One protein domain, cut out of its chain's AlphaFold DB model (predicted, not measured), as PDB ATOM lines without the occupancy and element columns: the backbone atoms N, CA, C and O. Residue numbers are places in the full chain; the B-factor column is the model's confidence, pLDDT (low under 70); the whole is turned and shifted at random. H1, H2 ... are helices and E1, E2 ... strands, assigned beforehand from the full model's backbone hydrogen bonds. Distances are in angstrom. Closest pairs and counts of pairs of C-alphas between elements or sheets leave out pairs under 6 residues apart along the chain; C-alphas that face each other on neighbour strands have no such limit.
ATOM      1  N   PRO A 243      80.183 -24.509  46.864       97.19
ATOM      2  CA  PRO A 243      80.671 -23.185  47.209       97.19
ATOM      3  C   PRO A 243      81.581 -22.648  46.100       97.19
ATOM      4  O   PRO A 243      82.435 -23.363  45.582       97.19
ATOM      5  N   ARG A 244      81.459 -21.354  45.783       96.31
ATOM      6  CA  ARG A 244      82.273 -20.679  44.750       96.31
ATOM      7  C   ARG A 244      83.786 -20.761  45.004       96.31
ATOM      8  O   ARG A 244      84.570 -20.638  44.069       96.31
ATOM      9  N   THR A 245      84.193 -20.953  46.261       97.06
ATOM     10  CA  THR A 245      85.594 -21.153  46.656       97.06
ATOM     11  C   THR A 245      86.171 -22.469  46.130       97.06
ATOM     12  O   THR A 245      87.368 -22.531  45.860       97.06
ATOM     13  N   ASP A 246      85.339 -23.491  45.909       98.12
ATOM     14  CA  ASP A 246      85.707 -24.694  45.161       98.12
ATOM     15  C   ASP A 246      85.372 -24.492  43.677       98.12
ATOM     16  O   ASP A 246      84.320 -24.898  43.170       98.12
ATOM     17  N   ARG A 247      86.283 -23.819  42.963       97.94
ATOM     18  CA  ARG A 247      86.077 -23.441  41.556       97.94
ATOM     19  C   ARG A 247      85.808 -24.640  40.648       97.94
ATOM     20  O   ARG A 247      85.052 -24.499  39.692       97.94
ATOM     21  N   VAL A 248      86.411 -25.800  40.916       98.69
ATOM     22  CA  VAL A 248      86.248 -26.987  40.063       98.69
ATOM     23  C   VAL A 248      84.880 -27.620  40.297       98.69
ATOM     24  O   VAL A 248      84.170 -27.890  39.327       98.69
ATOM     25  N   ALA A 249      84.467 -27.818  41.553       98.69
ATOM     26  CA  ALA A 249      83.144 -28.370  41.845       98.69
ATOM     27  C   ALA A 249      82.020 -27.426  41.390       98.69
ATOM     28  O   ALA A 249      81.048 -27.870  40.773       98.69
ATOM     29  N   TYR A 250      82.169 -26.122  41.629       98.75
ATOM     30  CA  TYR A 250      81.207 -25.118  41.179       98.75
ATOM     31  C   TYR A 250      81.192 -24.973  39.648       98.75
ATOM     32  O   TYR A 250      80.129 -24.878  39.037       98.75
ATOM     33  N   GLY A 251      82.353 -25.058  38.997       98.75
ATOM     34  CA  GLY A 251      82.465 -25.098  37.540       98.75
ATOM     35  C   GLY A 251      81.781 -26.310  36.916       98.75
ATOM     36  O   GLY A 251      81.077 -26.169  35.917       98.75
ATOM     37  N   ARG A 252      81.931 -27.489  37.535       98.75
ATOM     38  CA  ARG A 252      81.213 -28.707  37.140       98.75
ATOM     39  C   ARG A 252      79.711 -28.507  37.242       98.75
ATOM     40  O   ARG A 252      79.000 -28.809  36.291       98.75
ATOM     41  N   TYR A 253      79.251 -27.980  38.373       98.81
ATOM     42  CA  TYR A 253      77.849 -27.656  38.601       98.81
ATOM     43  C   TYR A 253      77.292 -26.772  37.482       98.81
ATOM     44  O   TYR A 253      76.344 -27.179  36.813       98.81
ATOM     45  N   LEU A 254      77.934 -25.630  37.212       98.75
ATOM     46  CA  LEU A 254      77.526 -24.703  36.155       98.75
ATOM     47  C   LEU A 254      77.548 -25.351  34.766       98.75
ATOM     48  O   LEU A 254      76.573 -25.231  34.032       98.75
ATOM     49  N   ALA A 255      78.613 -26.076  34.413       98.50
ATOM     50  CA  ALA A 255      78.723 -26.752  33.119       98.50
ATOM     51  C   ALA A 255      77.646 -27.835  32.920       98.50
ATOM     52  O   ALA A 255      77.216 -28.087  31.791       98.50
ATOM     53  N   THR A 256      77.211 -28.482  34.008       98.31
ATOM     54  CA  THR A 256      76.106 -29.443  33.991       98.31
ATOM     55  C   THR A 256      74.768 -28.738  33.815       98.31
ATOM     56  O   THR A 256      74.061 -29.056  32.862       98.31
ATOM     57  N   ILE A 257      74.419 -27.765  34.664       98.00
ATOM     58  CA  ILE A 257      73.103 -27.104  34.591       98.00
ATOM     59  C   ILE A 257      72.959 -26.216  33.347       98.00
ATOM     60  O   ILE A 257      71.853 -26.051  32.844       98.00
ATOM     61  N   ALA A 258      74.074 -25.735  32.788       97.50
ATOM     62  CA  ALA A 258      74.121 -25.081  31.483       97.50
ATOM     63  C   ALA A 258      74.135 -26.063  30.307       97.50
ATOM     64  O   ALA A 258      74.159 -25.646  29.156       97.50
ATOM     65  N   SER A 259      74.089 -27.374  30.561       95.69
ATOM     66  CA  SER A 259      73.984 -28.414  29.533       95.69
ATOM     67  C   SER A 259      75.123 -28.408  28.503       95.69
ATOM     68  O   SER A 259      74.929 -28.838  27.366       95.69
ATOM     69  N   CYS A 260      76.336 -27.981  28.879       96.88
ATOM     70  CA  CYS A 260      77.461 -27.874  27.942       96.88
ATOM     71  C   CYS A 260      77.776 -29.223  27.272       96.88
ATOM     72  O   CYS A 260      77.989 -29.291  26.062       96.88
ATOM     73  N   ALA A 261      77.748 -30.310  28.052       95.38
ATOM     74  CA  ALA A 261      78.010 -31.662  27.562       95.38
ATOM     75  C   ALA A 261      76.978 -32.133  26.526       95.38
ATOM     76  O   ALA A 261      77.335 -32.915  25.651       95.38
ATOM     77  N   THR A 262      75.732 -31.647  26.584       91.56
ATOM     78  CA  THR A 262      74.653 -32.059  25.673       91.56
ATOM     79  C   THR A 262      74.987 -31.736  24.219       91.56
ATOM     80  O   THR A 262      74.718 -32.540  23.331       91.56
ATOM     81  N   CYS A 263      75.599 -30.575  23.974       92.25
ATOM     82  CA  CYS A 263      76.021 -30.179  22.633       92.25
ATOM     83  C   CYS A 263      77.467 -30.586  22.356       92.25
ATOM     84  O   CYS A 263      77.782 -31.035  21.257       92.25
ATOM     85  N   HIS A 264      78.358 -30.440  23.338       96.69
ATOM     86  CA  HIS A 264      79.790 -30.659  23.152       96.69
ATOM     87  C   HIS A 264      80.232 -32.118  23.289       96.69
ATOM     88  O   HIS A 264      81.422 -32.381  23.234       96.69
ATOM     89  N   THR A 265      79.325 -33.081  23.415       95.75
ATOM     90  CA  THR A 265      79.656 -34.514  23.397       95.75
ATOM     91  C   THR A 265      79.158 -35.129  22.106       95.75
ATOM     92  O   THR A 265      78.036 -34.861  21.678       95.75
ATOM     93  N   ARG A 266      79.977 -35.962  21.460       91.94
ATOM     94  CA  ARG A 266      79.550 -36.635  20.231       91.94
ATOM     95  C   ARG A 266      78.440 -37.635  20.541       91.94
ATOM     96  O   ARG A 266      78.574 -38.451  21.449       91.94
ATOM     97  N   MET A 267      77.382 -37.610  19.735       89.25
ATOM     98  CA  MET A 267      76.231 -38.498  19.884       89.25
ATOM     99  C   MET A 267      76.144 -39.481  18.707       89.25
ATOM    100  O   MET A 267      76.344 -39.084  17.559       89.25
ATOM    101  N   ASP A 268      75.774 -40.736  18.970       85.38
ATOM    102  CA  ASP A 268      75.299 -41.700  17.969       85.38
ATOM    103  C   ASP A 268      73.845 -42.072  18.271       85.38
ATOM    104  O   ASP A 268      73.519 -42.529  19.366       85.38
ATOM    105  N   ARG A 269      72.941 -41.845  17.309       80.69
ATOM    106  CA  ARG A 269      71.493 -42.130  17.433       80.69
ATOM    107  C   ARG A 269      70.868 -41.646  18.756       80.69
ATOM    108  O   ARG A 269      70.022 -42.320  19.340       80.69
ATOM    109  N   GLY A 270      71.285 -40.468  19.221       78.75
ATOM    110  CA  GLY A 270      70.789 -39.852  20.457       78.75
ATOM    111  C   GLY A 270      71.430 -40.373  21.747       78.75
ATOM    112  O   GLY A 270      70.944 -40.040  22.823       78.75
ATOM    113  N   ARG A 271      72.509 -41.162  21.668       85.06
ATOM    114  CA  ARG A 271      73.298 -41.603  22.826       85.06
ATOM    115  C   ARG A 271      74.701 -40.994  22.793       85.06
ATOM    116  O   ARG A 271      75.299 -40.999  21.717       85.06
ATOM    117  N   PRO A 272      75.237 -40.511  23.924       90.75
ATOM    118  CA  PRO A 272      76.634 -40.096  24.007       90.75
ATOM    119  C   PRO A 272      77.560 -41.254  23.635       90.75
ATOM    120  O   PRO A 272      77.329 -42.392  24.049       90.75
ATOM    121  N   ILE A 273      78.588 -40.970  22.841       93.62
ATOM    122  CA  ILE A 273      79.648 -41.935  22.550       93.62
ATOM    123  C   ILE A 273      80.616 -41.942  23.733       93.62
ATOM    124  O   ILE A 273      81.125 -40.896  24.132       93.62
ATOM    125  N   GLU A 274      80.879 -43.127  24.277       93.19
ATOM    126  CA  GLU A 274      81.812 -43.310  25.389       93.19
ATOM    127  C   GLU A 274      83.200 -42.739  25.050       93.19
ATOM    128  O   GLU A 274      83.723 -42.944  23.953       93.19
ATOM    129  N   GLY A 275      83.781 -41.988  25.990       94.00
ATOM    130  CA  GLY A 275      85.086 -41.344  25.819       94.00
ATOM    131  C   GLY A 275      85.081 -40.087  24.939       94.00
ATOM    132  O   GLY A 275      86.143 -39.515  24.717       94.00
ATOM    133  N   MET A 276      83.916 -39.638  24.454       96.00
ATOM    134  CA  MET A 276      83.777 -38.418  23.642       96.00
ATOM    135  C   MET A 276      83.154 -37.247  24.412       96.00
ATOM    136  O   MET A 276      82.738 -36.262  23.791       96.00
ATOM    137  N   ASP A 277      83.070 -37.344  25.740       95.81
ATOM    138  CA  ASP A 277      82.547 -36.285  26.605       95.81
ATOM    139  C   ASP A 277      83.294 -34.975  26.344       95.81
ATOM    140  O   ASP A 277      84.524 -34.932  26.373       95.81
ATOM    141  N   TYR A 278      82.552 -33.903  26.054       97.94
ATOM    142  CA  TYR A 278      83.094 -32.571  25.734       97.94
ATOM    143  C   TYR A 278      84.002 -32.489  24.483       97.94
ATOM    144  O   TYR A 278      84.475 -31.403  24.136       97.94
ATOM    145  N   ALA A 279      84.220 -33.596  23.765       97.38
ATOM    146  CA  ALA A 279      85.136 -33.688  22.627       97.38
ATOM    147  C   ALA A 279      84.585 -33.106  21.312       97.38
ATOM    148  O   ALA A 279      85.272 -33.115  20.292       97.38
ATOM    149  N   GLY A 280      83.360 -32.590  21.309       95.88
ATOM    150  CA  GLY A 280      82.699 -31.994  20.154       95.88
ATOM    151  C   GLY A 280      82.342 -32.993  19.053       95.88
ATOM    152  O   GLY A 280      82.370 -34.212  19.226       95.88
ATOM    153  N   GLY A 281      82.016 -32.462  17.878       93.38
ATOM    154  CA  GLY A 281      81.720 -33.241  16.677       93.38
ATOM    155  C   GLY A 281      80.294 -33.779  16.632       93.38
ATOM    156  O   GLY A 281      80.003 -34.653  15.815       93.38
ATOM    157  N   PHE A 282      79.405 -33.272  17.488       91.81
ATOM    158  CA  PHE A 282      77.979 -33.508  17.336       91.81
ATOM    159  C   PHE A 282      77.451 -32.636  16.200       91.81
ATOM    160  O   PHE A 282      77.545 -31.411  16.263       91.81
ATOM    161  N   GLU A 283      76.939 -33.282  15.155       88.81
ATOM    162  CA  GLU A 283      76.309 -32.613  14.024       88.81
ATOM    163  C   GLU A 283      74.854 -32.299  14.353       88.81
ATOM    164  O   GLU A 283      74.068 -33.188  14.693       88.81
ATOM    165  N   PHE A 284      74.474 -31.042  14.180       82.56
ATOM    166  CA  PHE A 284      73.086 -30.629  14.236       82.56
ATOM    167  C   PHE A 284      72.738 -29.807  12.999       82.56
ATOM    168  O   PHE A 284      73.505 -28.971  12.518       82.56
ATOM    169  N   LYS A 285      71.536 -30.061  12.474       81.00
ATOM    170  CA  LYS A 285      70.915 -29.167  11.503       81.00
ATOM    171  C   LYS A 285      70.413 -27.965  12.272       81.00
ATOM    172  O   LYS A 285      69.513 -28.104  13.101       81.00
ATOM    173  N   THR A 286      70.999 -26.811  11.999       80.50
ATOM    174  CA  THR A 286      70.552 -25.570  12.612       80.50
ATOM    175  C   THR A 286      69.127 -25.257  12.179       80.50
ATOM    176  O   THR A 286      68.617 -25.768  11.174       80.50
ATOM    177  N   ARG A 287      68.457 -24.376  12.912       77.81
ATOM    178  CA  ARG A 287      67.084 -23.956  12.604       77.81
ATOM    179  C   ARG A 287      66.963 -23.253  11.263       77.81
ATOM    180  O   ARG A 287      65.897 -23.277  10.657       77.81
ATOM    181  N   LEU A 288      68.063 -22.671  10.791       78.25
ATOM    182  CA  LEU A 288      68.166 -22.056   9.471       78.25
ATOM    183  C   LEU A 288      68.615 -23.050   8.384       78.25
ATOM    184  O   LEU A 288      68.860 -22.649   7.252       78.25
ATOM    185  N   GLY A 289      68.714 -24.342   8.710       76.06
ATOM    186  CA  GLY A 289      68.880 -25.430   7.750       76.06
ATOM    187  C   GLY A 289      70.316 -25.754   7.338       76.06
ATOM    188  O   GLY A 289      70.498 -26.639   6.504       76.06
ATOM    189  N   HIS A 290      71.332 -25.098   7.908       81.44
ATOM    190  CA  HIS A 290      72.734 -25.440   7.644       81.44
ATOM    191  C   HIS A 290      73.250 -26.473   8.655       81.44
ATOM    192  O   HIS A 290      72.749 -26.568   9.772       81.44
ATOM    193  N   ALA A 291      74.243 -27.270   8.261       85.31
ATOM    194  CA  ALA A 291      74.925 -28.173   9.181       85.31
ATOM    195  C   ALA A 291      75.922 -27.384  10.037       85.31
ATOM    196  O   ALA A 291      76.638 -26.524   9.522       85.31
ATOM    197  N   GLN A 292      75.968 -27.677  11.332       88.00
ATOM    198  CA  GLN A 292      76.970 -27.158  12.256       88.00
ATOM    199  C   GLN A 292      77.436 -28.290  13.174       88.00
ATOM    200  O   GLN A 292      76.675 -29.206  13.491       88.00
ATOM    201  N   PHE A 293      78.703 -28.224  13.577       91.94
ATOM    202  CA  PHE A 293      79.322 -29.185  14.481       91.94
ATOM    203  C   PHE A 293      79.687 -28.496  15.791       91.94
ATOM    204  O   PHE A 293      80.208 -27.378  15.791       91.94
ATOM    205  N   SER A 294      79.445 -29.164  16.918       94.12
ATOM    206  CA  SER A 294      79.931 -28.672  18.204       94.12
ATOM    207  C   SER A 294      81.457 -28.703  18.277       94.12
ATOM    208  O   SER A 294      82.107 -29.621  17.775       94.12
ATOM    209  N   ALA A 295      82.042 -27.694  18.921       95.62
ATOM    210  CA  ALA A 295      83.485 -27.613  19.112       95.62
ATOM    211  C   ALA A 295      83.980 -28.630  20.151       95.62
ATOM    212  O   ALA A 295      83.256 -28.974  21.083       95.62
ATOM    213  N   ASN A 296      85.232 -29.065  20.030       97.75
ATOM    214  CA  ASN A 296      85.915 -29.773  21.106       97.75
ATOM    215  C   ASN A 296      86.304 -28.764  22.198       97.75
ATOM    216  O   ASN A 296      87.007 -27.794  21.917       97.75
ATOM    217  N   ILE A 297      85.824 -28.971  23.424       98.19
ATOM    218  CA  ILE A 297      86.111 -28.110  24.584       98.19
ATOM    219  C   ILE A 297      86.843 -28.857  25.706       98.19
ATOM    220  O   ILE A 297      86.893 -28.387  26.840       98.19
ATOM    221  N   THR A 298      87.444 -30.004  25.384       98.50
ATOM    222  CA  THR A 298      88.400 -30.695  26.264       98.50
ATOM    223  C   THR A 298      89.728 -29.926  26.331       98.50
ATOM    224  O   THR A 298      89.999 -29.081  25.467       98.50
ATOM    225  N   PRO A 299      90.615 -30.211  27.305       98.44
ATOM    226  CA  PRO A 299      91.907 -29.538  27.408       98.44
ATOM    227  C   PRO A 299      92.953 -30.049  26.399       98.44
ATOM    228  O   PRO A 299      94.142 -29.779  26.573       98.44
ATOM    229  N   ASP A 300      92.544 -30.760  25.341       98.50
ATOM    230  CA  ASP A 300      93.430 -31.117  24.231       98.50
ATOM    231  C   ASP A 300      94.006 -29.856  23.563       98.50
ATOM    232  O   ASP A 300      93.279 -28.919  23.230       98.50
ATOM    233  N   VAL A 301      95.328 -29.821  23.386       97.94
ATOM    234  CA  VAL A 301      96.064 -28.618  22.955       97.94
ATOM    235  C   VAL A 301      95.874 -28.318  21.469       97.94
ATOM    236  O   VAL A 301      95.881 -27.154  21.078       97.94
ATOM    237  N   GLU A 302      95.694 -29.342  20.635       97.06
ATOM    238  CA  GLU A 302      95.645 -29.173  19.180       97.06
ATOM    239  C   GLU A 302      94.236 -28.956  18.630       97.06
ATOM    240  O   GLU A 302      94.052 -28.278  17.614       97.06
ATOM    241  N   THR A 303      93.251 -29.611  19.239       97.06
ATOM    242  CA  THR A 303      91.882 -29.686  18.727       97.06
ATOM    243  C   THR A 303      90.846 -29.145  19.703       97.06
ATOM    244  O   THR A 303      89.770 -28.774  19.242       97.06
ATOM    245  N   GLY A 304      91.171 -29.067  20.997       97.50
ATOM    246  CA  GLY A 304      90.316 -28.523  22.049       97.50
ATOM    247  C   GLY A 304      90.693 -27.102  22.482       97.50
ATOM    248  O   GLY A 304      91.259 -26.313  21.722       97.50
ATOM    249  N   ILE A 305      90.398 -26.782  23.745       98.12
ATOM    250  CA  ILE A 305      90.732 -25.496  24.385       98.12
ATOM    251  C   ILE A 305      92.059 -25.556  25.158       98.12
ATOM    252  O   ILE A 305      92.356 -24.675  25.964       98.12
ATOM    253  N   GLY A 306      92.879 -26.587  24.934       97.56
ATOM    254  CA  GLY A 306      94.116 -26.830  25.676       97.56
ATOM    255  C   GLY A 306      95.111 -25.668  25.633       97.56
ATOM    256  O   GLY A 306      95.753 -25.388  26.647       97.56
ATOM    257  N   ALA A 307      95.178 -24.965  24.499       97.50
ATOM    258  CA  ALA A 307      96.031 -23.796  24.281       97.50
ATOM    259  C   ALA A 307      95.401 -22.456  24.716       97.50
ATOM    260  O   ALA A 307      96.061 -21.420  24.650       97.50
ATOM    261  N   TRP A 308      94.124 -22.439  25.112       98.19
ATOM    262  CA  TRP A 308      93.448 -21.205  25.510       98.19
ATOM    263  C   TRP A 308      93.863 -20.827  26.929       98.19
ATOM    264  O   TRP A 308      94.050 -21.690  27.782       98.19
ATOM    265  N   THR A 309      93.982 -19.528  27.196       98.50
ATOM    266  CA  THR A 309      94.042 -19.018  28.569       98.50
ATOM    267  C   THR A 309      92.623 -18.883  29.127       98.50
ATOM    268  O   THR A 309      91.658 -18.785  28.365       98.50
ATOM    269  N   GLU A 310      92.482 -18.815  30.453       98.50
ATOM    270  CA  GLU A 310      91.185 -18.535  31.089       98.50
ATOM    271  C   GLU A 310      90.576 -17.223  30.561       98.50
ATOM    272  O   GLU A 310      89.398 -17.168  30.218       98.50
ATOM    273  N   GLN A 311      91.400 -16.184  30.394       98.50
ATOM    274  CA  GLN A 311      90.969 -14.902  29.833       98.50
ATOM    275  C   GLN A 311      90.491 -15.020  28.384       98.50
ATOM    276  O   GLN A 311      89.498 -14.395  28.027       98.50
ATOM    277  N   ALA A 312      91.157 -15.824  27.549       98.19
ATOM    278  CA  ALA A 312      90.718 -16.054  26.174       98.19
ATOM    279  C   ALA A 312      89.372 -16.797  26.131       98.19
ATOM    280  O   ALA A 312      88.499 -16.445  25.336       98.19
ATOM    281  N   PHE A 313      89.180 -17.778  27.018       98.06
ATOM    282  CA  PHE A 313      87.904 -18.473  27.177       98.06
ATOM    283  C   PHE A 313      86.789 -17.505  27.582       98.06
ATOM    284  O   PHE A 313      85.788 -17.412  26.879       98.06
ATOM    285  N   ILE A 314      86.983 -16.726  28.650       98.38
ATOM    286  CA  ILE A 314      86.007 -15.725  29.111       98.38
ATOM    287  C   ILE A 314      85.726 -14.697  28.007       98.38
ATOM    288  O   ILE A 314      84.569 -14.411  27.694       98.38
ATOM    289  N   GLY A 315      86.783 -14.182  27.373       97.62
ATOM    290  CA  GLY A 315      86.699 -13.196  26.302       97.62
ATOM    291  C   GLY A 315      85.881 -13.683  25.109       97.62
ATOM    292  O   GLY A 315      85.150 -12.894  24.517       97.62
ATOM    293  N   ARG A 316      85.915 -14.983  24.791       95.38
ATOM    294  CA  ARG A 316      85.095 -15.554  23.714       95.38
ATOM    295  C   ARG A 316      83.593 -15.396  23.971       95.38
ATOM    296  O   ARG A 316      82.867 -15.080  23.031       95.38
ATOM    297  N   PHE A 317      83.138 -15.612  25.204       95.75
ATOM    298  CA  PHE A 317      81.731 -15.422  25.577       95.75
ATOM    299  C   PHE A 317      81.373 -13.935  25.644       95.75
ATOM    300  O   PHE A 317      80.373 -13.507  25.067       95.75
ATOM    301  N   LYS A 318      82.227 -13.135  26.291       95.44
ATOM    302  CA  LYS A 318      81.994 -11.698  26.485       95.44
ATOM    303  C   LYS A 318      81.956 -10.910  25.183       95.44
ATOM    304  O   LYS A 318      81.074 -10.078  25.015       95.44
ATOM    305  N   ALA A 319      82.786 -11.272  24.207       92.50
ATOM    306  CA  ALA A 319      82.791 -10.632  22.894       92.50
ATOM    307  C   ALA A 319      81.414 -10.625  22.208       92.50
ATOM    308  O   ALA A 319      81.114  -9.692  21.473       92.50
ATOM    309  N   VAL A 320      80.569 -11.641  22.432       86.06
ATOM    310  CA  VAL A 320      79.224 -11.687  21.835       86.06
ATOM    311  C   VAL A 320      78.184 -10.987  22.708       86.06
ATOM    312  O   VAL A 320      77.263 -10.387  22.161       86.06
ATOM    313  N   ALA A 321      78.307 -11.031  24.037       86.50
ATOM    314  CA  ALA A 321      77.414 -10.298  24.943       86.50
ATOM    315  C   ALA A 321      77.589  -8.779  24.863       86.50
ATOM    316  O   ALA A 321      76.598  -8.054  24.887       86.50
ATOM    317  N   ASP A 322      78.821  -8.314  24.693       86.19
ATOM    318  CA  ASP A 322      79.143  -6.886  24.667       86.19
ATOM    319  C   ASP A 322      79.059  -6.296  23.245       86.19
ATOM    320  O   ASP A 322      79.204  -5.089  23.055       86.19
ATOM    321  N   ALA A 323      78.802  -7.140  22.235       86.62
ATOM    322  CA  ALA A 323      78.680  -6.713  20.848       86.62
ATOM    323  C   ALA A 323      77.515  -5.714  20.671       86.62
ATOM    324  O   ALA A 323      76.394  -6.001  21.125       86.62
ATOM    325  N   PRO A 324      77.736  -4.586  19.965       87.62
ATOM    326  CA  PRO A 324      76.676  -3.683  19.537       87.62
ATOM    327  C   PRO A 324      75.605  -4.404  18.710       87.62
ATOM    328  O   PRO A 324      75.913  -5.283  17.907       87.62
ATOM    329  N   GLU A 325      74.346  -3.970  18.812       85.44
ATOM    330  CA  GLU A 325      73.223  -4.579  18.073       85.44
ATOM    331  C   GLU A 325      73.449  -4.628  16.551       85.44
ATOM    332  O   GLU A 325      73.036  -5.578  15.886       85.44
ATOM    333  N   ALA A 326      74.155  -3.640  15.992       85.75
ATOM    334  CA  ALA A 326      74.518  -3.610  14.574       85.75
ATOM    335  C   ALA A 326      75.439  -4.777  14.162       85.75
ATOM    336  O   ALA A 326      75.353  -5.262  13.036       85.75
ATOM    337  N   GLU A 327      76.285  -5.265  15.072       85.81
ATOM    338  CA  GLU A 327      77.183  -6.399  14.830       85.81
ATOM    339  C   GLU A 327      76.482  -7.752  14.949       85.81
ATOM    340  O   GLU A 327      77.028  -8.766  14.510       85.81
ATOM    341  N   LEU A 328      75.267  -7.796  15.506       86.94
ATOM    342  CA  LEU A 328      74.458  -9.013  15.567       86.94
ATOM    343  C   LEU A 328      73.749  -9.307  14.241       86.94
ATOM    344  O   LEU A 328      73.334 -10.446  14.019       86.94
ATOM    345  N   VAL A 329      73.657  -8.338  13.328       88.94
ATOM    346  CA  VAL A 329      73.088  -8.552  11.992       88.94
ATOM    347  C   VAL A 329      73.880  -9.642  11.261       88.94
ATOM    348  O   VAL A 329      75.111  -9.651  11.257       88.94
ATOM    349  N   LEU A 330      73.179 -10.610  10.662       87.75
ATOM    350  CA  LEU A 330      73.831 -11.764  10.037       87.75
ATOM    351  C   LEU A 330      74.638 -11.384   8.783       87.75
ATOM    352  O   LEU A 330      75.684 -11.976   8.551       87.75
ATOM    353  N   ASN A 331      74.200 -10.407   7.979       84.75
ATOM    354  CA  ASN A 331      74.913  -9.960   6.765       84.75
ATOM    355  C   ASN A 331      75.355 -11.121   5.845       84.75
ATOM    356  O   ASN A 331      76.464 -11.135   5.319       84.75
ATOM    357  N   GLY A 332      74.496 -12.136   5.688       81.88
ATOM    358  CA  GLY A 332      74.782 -13.332   4.885       81.88
ATOM    359  C   GLY A 332      75.630 -14.406   5.581       81.88
ATOM    360  O   GLY A 332      75.816 -15.479   5.010       81.88
ATOM    361  N   ARG A 333      76.110 -14.175   6.813       84.75
ATOM    362  CA  ARG A 333      76.809 -15.198   7.606       84.75
ATOM    363  C   ARG A 333      75.823 -16.230   8.173       84.75
ATOM    364  O   ARG A 333      74.718 -15.851   8.578       84.75
ATOM    365  N   PRO A 334      76.205 -17.517   8.266       84.81
ATOM    366  CA  PRO A 334      75.415 -18.512   8.982       84.81
ATOM    367  C   PRO A 334      75.220 -18.119  10.451       84.81
ATOM    368  O   PRO A 334      76.111 -17.548  11.082       84.81
ATOM    369  N   ASN A 335      74.049 -18.435  10.999       89.00
ATOM    370  CA  ASN A 335      73.803 -18.286  12.433       89.00
ATOM    371  C   ASN A 335      74.445 -19.446  13.227       89.00
ATOM    372  O   ASN A 335      75.099 -20.322  12.669       89.00
ATOM    373  N   THR A 336      74.290 -19.444  14.543       88.38
ATOM    374  CA  THR A 336      74.872 -20.416  15.474       88.38
ATOM    375  C   THR A 336      73.791 -20.963  16.392       88.38
ATOM    376  O   THR A 336      72.922 -20.206  16.814       88.38
ATOM    377  N   GLU A 337      73.853 -22.254  16.716       88.12
ATOM    378  CA  GLU A 337      72.985 -22.832  17.756       88.12
ATOM    379  C   GLU A 337      73.575 -22.653  19.152       88.12
ATOM    380  O   GLU A 337      72.841 -22.671  20.132       88.12
ATOM    381  N   MET A 338      74.895 -22.462  19.259       91.56
ATOM    382  CA  MET A 338      75.518 -22.122  20.535       91.56
ATOM    383  C   MET A 338      74.964 -20.769  21.022       91.56
ATOM    384  O   MET A 338      75.152 -19.778  20.302       91.56
ATOM    385  N   PRO A 339      74.319 -20.705  22.207       91.19
ATOM    386  CA  PRO A 339      73.677 -19.502  22.734       91.19
ATOM    387  C   PRO A 339      74.724 -18.556  23.345       91.19
ATOM    388  O   PRO A 339      74.780 -18.298  24.546       91.19
ATOM    389  N   TRP A 340      75.622 -18.054  22.494       93.19
ATOM    390  CA  TRP A 340      76.719 -17.169  22.880       93.19
ATOM    391  C   TRP A 340      76.238 -15.896  23.573       93.19
ATOM    392  O   TRP A 340      76.902 -15.430  24.495       93.19
ATOM    393  N   ARG A 341      75.109 -15.326  23.131       90.81
ATOM    394  CA  ARG A 341      74.555 -14.100  23.724       90.81
ATOM    395  C   ARG A 341      74.081 -14.342  25.158       90.81
ATOM    396  O   ARG A 341      74.344 -13.512  26.021       90.81
ATOM    397  N   ASP A 342      73.452 -15.485  25.409       92.62
ATOM    398  CA  ASP A 342      72.895 -15.849  26.713       92.62
ATOM    399  C   ASP A 342      74.017 -16.181  27.698       92.62
ATOM    400  O   ASP A 342      74.154 -15.519  28.728       92.62
ATOM    401  N   TYR A 343      74.910 -17.108  27.333       96.12
ATOM    402  CA  TYR A 343      76.068 -17.460  28.161       96.12
ATOM    403  C   TYR A 343      77.058 -16.305  28.338       96.12
ATOM    404  O   TYR A 343      77.758 -16.236  29.346       96.12
ATOM    405  N   GLY A 344      77.115 -15.358  27.400       95.50
ATOM    406  CA  GLY A 344      77.913 -14.146  27.556       95.50
ATOM    407  C   GLY A 344      77.459 -13.257  28.723       95.50
ATOM    408  O   GLY A 344      78.271 -12.493  29.251       95.50
ATOM    409  N   GLY A 345      76.217 -13.400  29.197       95.19
ATOM    410  CA  GLY A 345      75.725 -12.745  30.412       95.19
ATOM    411  C   GLY A 345      76.191 -13.391  31.724       95.19
ATOM    412  O   GLY A 345      76.038 -12.780  32.782       95.19
ATOM    413  N   MET A 346      76.819 -14.575  31.688       97.81
ATOM    414  CA  MET A 346      77.424 -15.178  32.883       97.81
ATOM    415  C   MET A 346      78.494 -14.261  33.486       97.81
ATOM    416  O   MET A 346      79.207 -13.554  32.770       97.81
ATOM    417  N   THR A 347      78.659 -14.281  34.807       97.75
ATOM    418  CA  THR A 347      79.757 -13.544  35.453       97.75
ATOM    419  C   THR A 347      81.120 -14.085  35.009       97.75
ATOM    420  O   THR A 347      81.251 -15.242  34.606       97.75
ATOM    421  N   THR A 348      82.162 -13.252  35.080       97.88
ATOM    422  CA  THR A 348      83.535 -13.683  34.767       97.88
ATOM    423  C   THR A 348      83.991 -14.825  35.671       97.88
ATOM    424  O   THR A 348      84.653 -15.742  35.196       97.88
ATOM    425  N   ASP A 349      83.582 -14.805  36.941       98.25
ATOM    426  CA  ASP A 349      83.917 -15.842  37.918       98.25
ATOM    427  C   ASP A 349      83.256 -17.179  37.579       98.25
ATOM    428  O   ASP A 349      83.912 -18.218  37.647       98.25
ATOM    429  N   ASP A 350      81.985 -17.153  37.166       98.62
ATOM    430  CA  ASP A 350      81.238 -18.345  36.756       98.62
ATOM    431  C   ASP A 350      81.841 -18.951  35.471       98.62
ATOM    432  O   ASP A 350      82.104 -20.154  35.421       98.62
ATOM    433  N   LEU A 351      82.160 -18.126  34.462       98.62
ATOM    434  CA  LEU A 351      82.856 -18.581  33.248       98.62
ATOM    435  C   LEU A 351      84.254 -19.131  33.558       98.62
ATOM    436  O   LEU A 351      84.655 -20.160  33.013       98.62
ATOM    437  N   GLY A 352      84.991 -18.478  34.454       98.75
ATOM    438  CA  GLY A 352      86.296 -18.945  34.907       98.75
ATOM    439  C   GLY A 352      86.214 -20.264  35.685       98.75
ATOM    440  O   GLY A 352      87.076 -21.126  35.526       98.75
ATOM    441  N   ALA A 353      85.164 -20.472  36.485       98.88
ATOM    442  CA  ALA A 353      84.912 -21.743  37.164       98.88
ATOM    443  C   ALA A 353      84.613 -22.864  36.154       98.88
ATOM    444  O   ALA A 353      85.207 -23.938  36.243       98.88
ATOM    445  N   ILE A 354      83.767 -22.604  35.148       98.88
ATOM    446  CA  ILE A 354      83.520 -23.548  34.045       98.88
ATOM    447  C   ILE A 354      84.837 -23.903  33.349       98.88
ATOM    448  O   ILE A 354      85.122 -25.084  33.158       98.88
ATOM    449  N   TYR A 355      85.667 -22.908  33.021       98.81
ATOM    450  CA  TYR A 355      86.987 -23.146  32.441       98.81
ATOM    451  C   TYR A 355      87.847 -24.036  33.348       98.81
ATOM    452  O   TYR A 355      88.369 -25.046  32.882       98.81
ATOM    453  N   ALA A 356      87.941 -23.719  34.644       98.81
ATOM    454  CA  ALA A 356      88.699 -24.507  35.614       98.81
ATOM    455  C   ALA A 356      88.241 -25.972  35.650       98.81
ATOM    456  O   ALA A 356      89.081 -26.869  35.640       98.81
ATOM    457  N   TYR A 357      86.931 -26.228  35.613       98.81
ATOM    458  CA  TYR A 357      86.393 -27.583  35.508       98.81
ATOM    459  C   TYR A 357      86.744 -28.257  34.176       98.81
ATOM    460  O   TYR A 357      87.226 -29.391  34.182       98.81
ATOM    461  N   LEU A 358      86.578 -27.577  33.037       98.69
ATOM    462  CA  LEU A 358      86.933 -28.127  31.724       98.69
ATOM    463  C   LEU A 358      88.429 -28.457  31.616       98.69
ATOM    464  O   LEU A 358      88.809 -29.348  30.867       98.69
ATOM    465  N   ARG A 359      89.305 -27.821  32.402       98.50
ATOM    466  CA  ARG A 359      90.721 -28.220  32.489       98.50
ATOM    467  C   ARG A 359      90.959 -29.555  33.193       98.50
ATOM    468  O   ARG A 359      92.057 -30.091  33.069       98.50
ATOM    469  N   THR A 360      89.964 -30.084  33.901       98.31
ATOM    470  CA  THR A 360      90.041 -31.368  34.617       98.31
ATOM    471  C   THR A 360      89.450 -32.541  33.843       98.31
ATOM    472  O   THR A 360      89.703 -33.688  34.214       98.31
ATOM    473  N   VAL A 361      88.675 -32.292  32.777       97.69
ATOM    474  CA  VAL A 361      88.105 -33.387  31.979       97.69
ATOM    475  C   VAL A 361      89.199 -34.068  31.144       97.69
ATOM    476  O   VAL A 361      90.186 -33.413  30.788       97.69
ATOM    477  N   PRO A 362      89.059 -35.364  30.807       97.75
ATOM    478  CA  PRO A 362      90.025 -36.050  29.955       97.75
ATOM    479  C   PRO A 362      90.237 -35.311  28.628       97.75
ATOM    480  O   PRO A 362      89.280 -34.923  27.958       97.75
ATOM    481  N   ALA A 363      91.496 -35.110  28.241       98.12
ATOM    482  CA  ALA A 363      91.825 -34.551  26.935       98.12
ATOM    483  C   ALA A 363      91.489 -35.567  25.840       98.12
ATOM    484  O   ALA A 363      91.942 -36.712  25.891       98.12
ATOM    485  N   VAL A 364      90.733 -35.137  24.831       98.00
ATOM    486  CA  VAL A 364      90.377 -35.978  23.687       98.00
ATOM    487  C   VAL A 364      90.788 -35.256  22.419       98.00
ATOM    488  O   VAL A 364      90.271 -34.185  22.103       98.00
ATOM    489  N   ARG A 365      91.712 -35.849  21.661       97.31
ATOM    490  CA  ARG A 365      92.107 -35.323  20.355       97.31
ATOM    491  C   ARG A 365      91.022 -35.647  19.333       97.31
ATOM    492  O   ARG A 365      90.940 -36.767  18.839       97.31
ATOM    493  N   ASN A 366      90.197 -34.659  19.005       96.00
ATOM    494  CA  ASN A 366      89.103 -34.791  18.047       96.00
ATOM    495  C   ASN A 366      88.971 -33.518  17.207       96.00
ATOM    496  O   ASN A 366      88.493 -32.485  17.675       96.00
ATOM    497  N   ARG A 367      89.405 -33.590  15.946       95.44
ATOM    498  CA  ARG A 367      89.289 -32.475  15.003       95.44
ATOM    499  C   ARG A 367      87.893 -32.469  14.392       95.44
ATOM    500  O   ARG A 367      87.558 -33.348  13.604       95.44
ATOM    501  N   VAL A 368      87.109 -31.454  14.732       92.88
ATOM    502  CA  VAL A 368      85.748 -31.273  14.214       92.88
ATOM    503  C   VAL A 368      85.758 -30.474  12.900       92.88
ATOM    504  O   VAL A 368      86.620 -29.602  12.735       92.88
ATOM    505  N   PRO A 369      84.836 -30.747  11.956       86.50
ATOM    506  CA  PRO A 369      84.638 -29.897  10.781       86.50
ATOM    507  C   PRO A 369      84.256 -28.467  11.195       86.50
ATOM    508  O   PRO A 369      83.596 -28.281  12.217       86.50
ATOM    509  N   ARG A 370      84.697 -27.469  10.422       67.06
ATOM    510  CA  ARG A 370      84.412 -26.046  10.665       67.06
ATOM    511  C   ARG A 370      83.344 -25.518   9.729       67.06
ATOM    512  O   ARG A 370      83.374 -25.930   8.548       67.06
TER     513      ARG A 370
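This is residues 243 to 370 of the 370 residues of the protein "Alcohol dehydrogenase cytochrome c subunit" of Luteitalea pratensis (UniProt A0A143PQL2). Three helices meet one after another at one side of the domain: H1 crosses H6 at a right angle, and the first part of H3 packs on H6, with short H5 on the other end of H3. Long loops make much of the rest; among them a small two-stranded hairpin, E1 and E2, lies away from H1 and H6, and short H4 lies farthest from the middle. The printed part has 128 residues with six named helices and two named strands, in the order H1 H2 E1 E2 H3 H4 H5 H6; the sheet, E1 - E2, is antiparallel. The class is mostly helix, though under half of the residues are in named elements. The whole is compact, with a radius of gyration of the C-alphas of 14.8 A and spans of 42 by 36 by 26 A.

Start at H1, residues 247 to 257, which touches H6, residues 348 to 358; their closest C-alphas, those of Gly 251 and Ile 354, are 4.0 A apart, and their lines are about perpendicular at 90 degrees. H2, residues 260 to 264, is close to H1 but not clearly touching; the closest C-alphas, of Ala 255 and Ala 261, are 7.4 A apart. Next look at E1, residues 283 to 285, and E2, residues 291 to 293, an antiparallel hairpin at 148 degrees; N 284 and O 292 are within hydrogen-bond range at 2.9 A, as are N 292 and O 284 at 3.0 A. H3, residues 310 to 321, touches H6 with residues 310 to 314 alone, opposite ways at a steep tilt of 54 degrees; the closest C-alphas, of Ile 314 and Leu 351, are 5.9 A apart. H4, residues 325 to 328, is only just apart from H3, with closest C-alphas at 8.3 A. H5, residues 340 to 343, touches H3 at its residues 317 to 321 alone, the closest C-alphas being those of Ala 321 and Arg 341 at 4.9 A. In H1, H2 and H6 every O i to N i+4 pair is within hydrogen-bond range, in H3 6 of 8 are, and H4 and H5 are too short for such a pair.

Find C-alpha 247 at (86.077, -23.441, 41.556); from there H1 runs 15.2 A to C-alpha 257. H3 runs 17.2 A from C-alpha 310 at (91.185, -18.535, 31.089). H6 runs 15.1 A and ends at C-alpha 358, (86.933, -28.127, 31.724).

The C-alphas farthest apart, of Pro 243 and Gly 332, are 43.9 A apart. The printed part has no cut; the links H2 to E1, E2 to H3 and H4 to H5 are long. Mean pLDDT of the printed part is 93.2, and residue 370, the chain's last, is under 70.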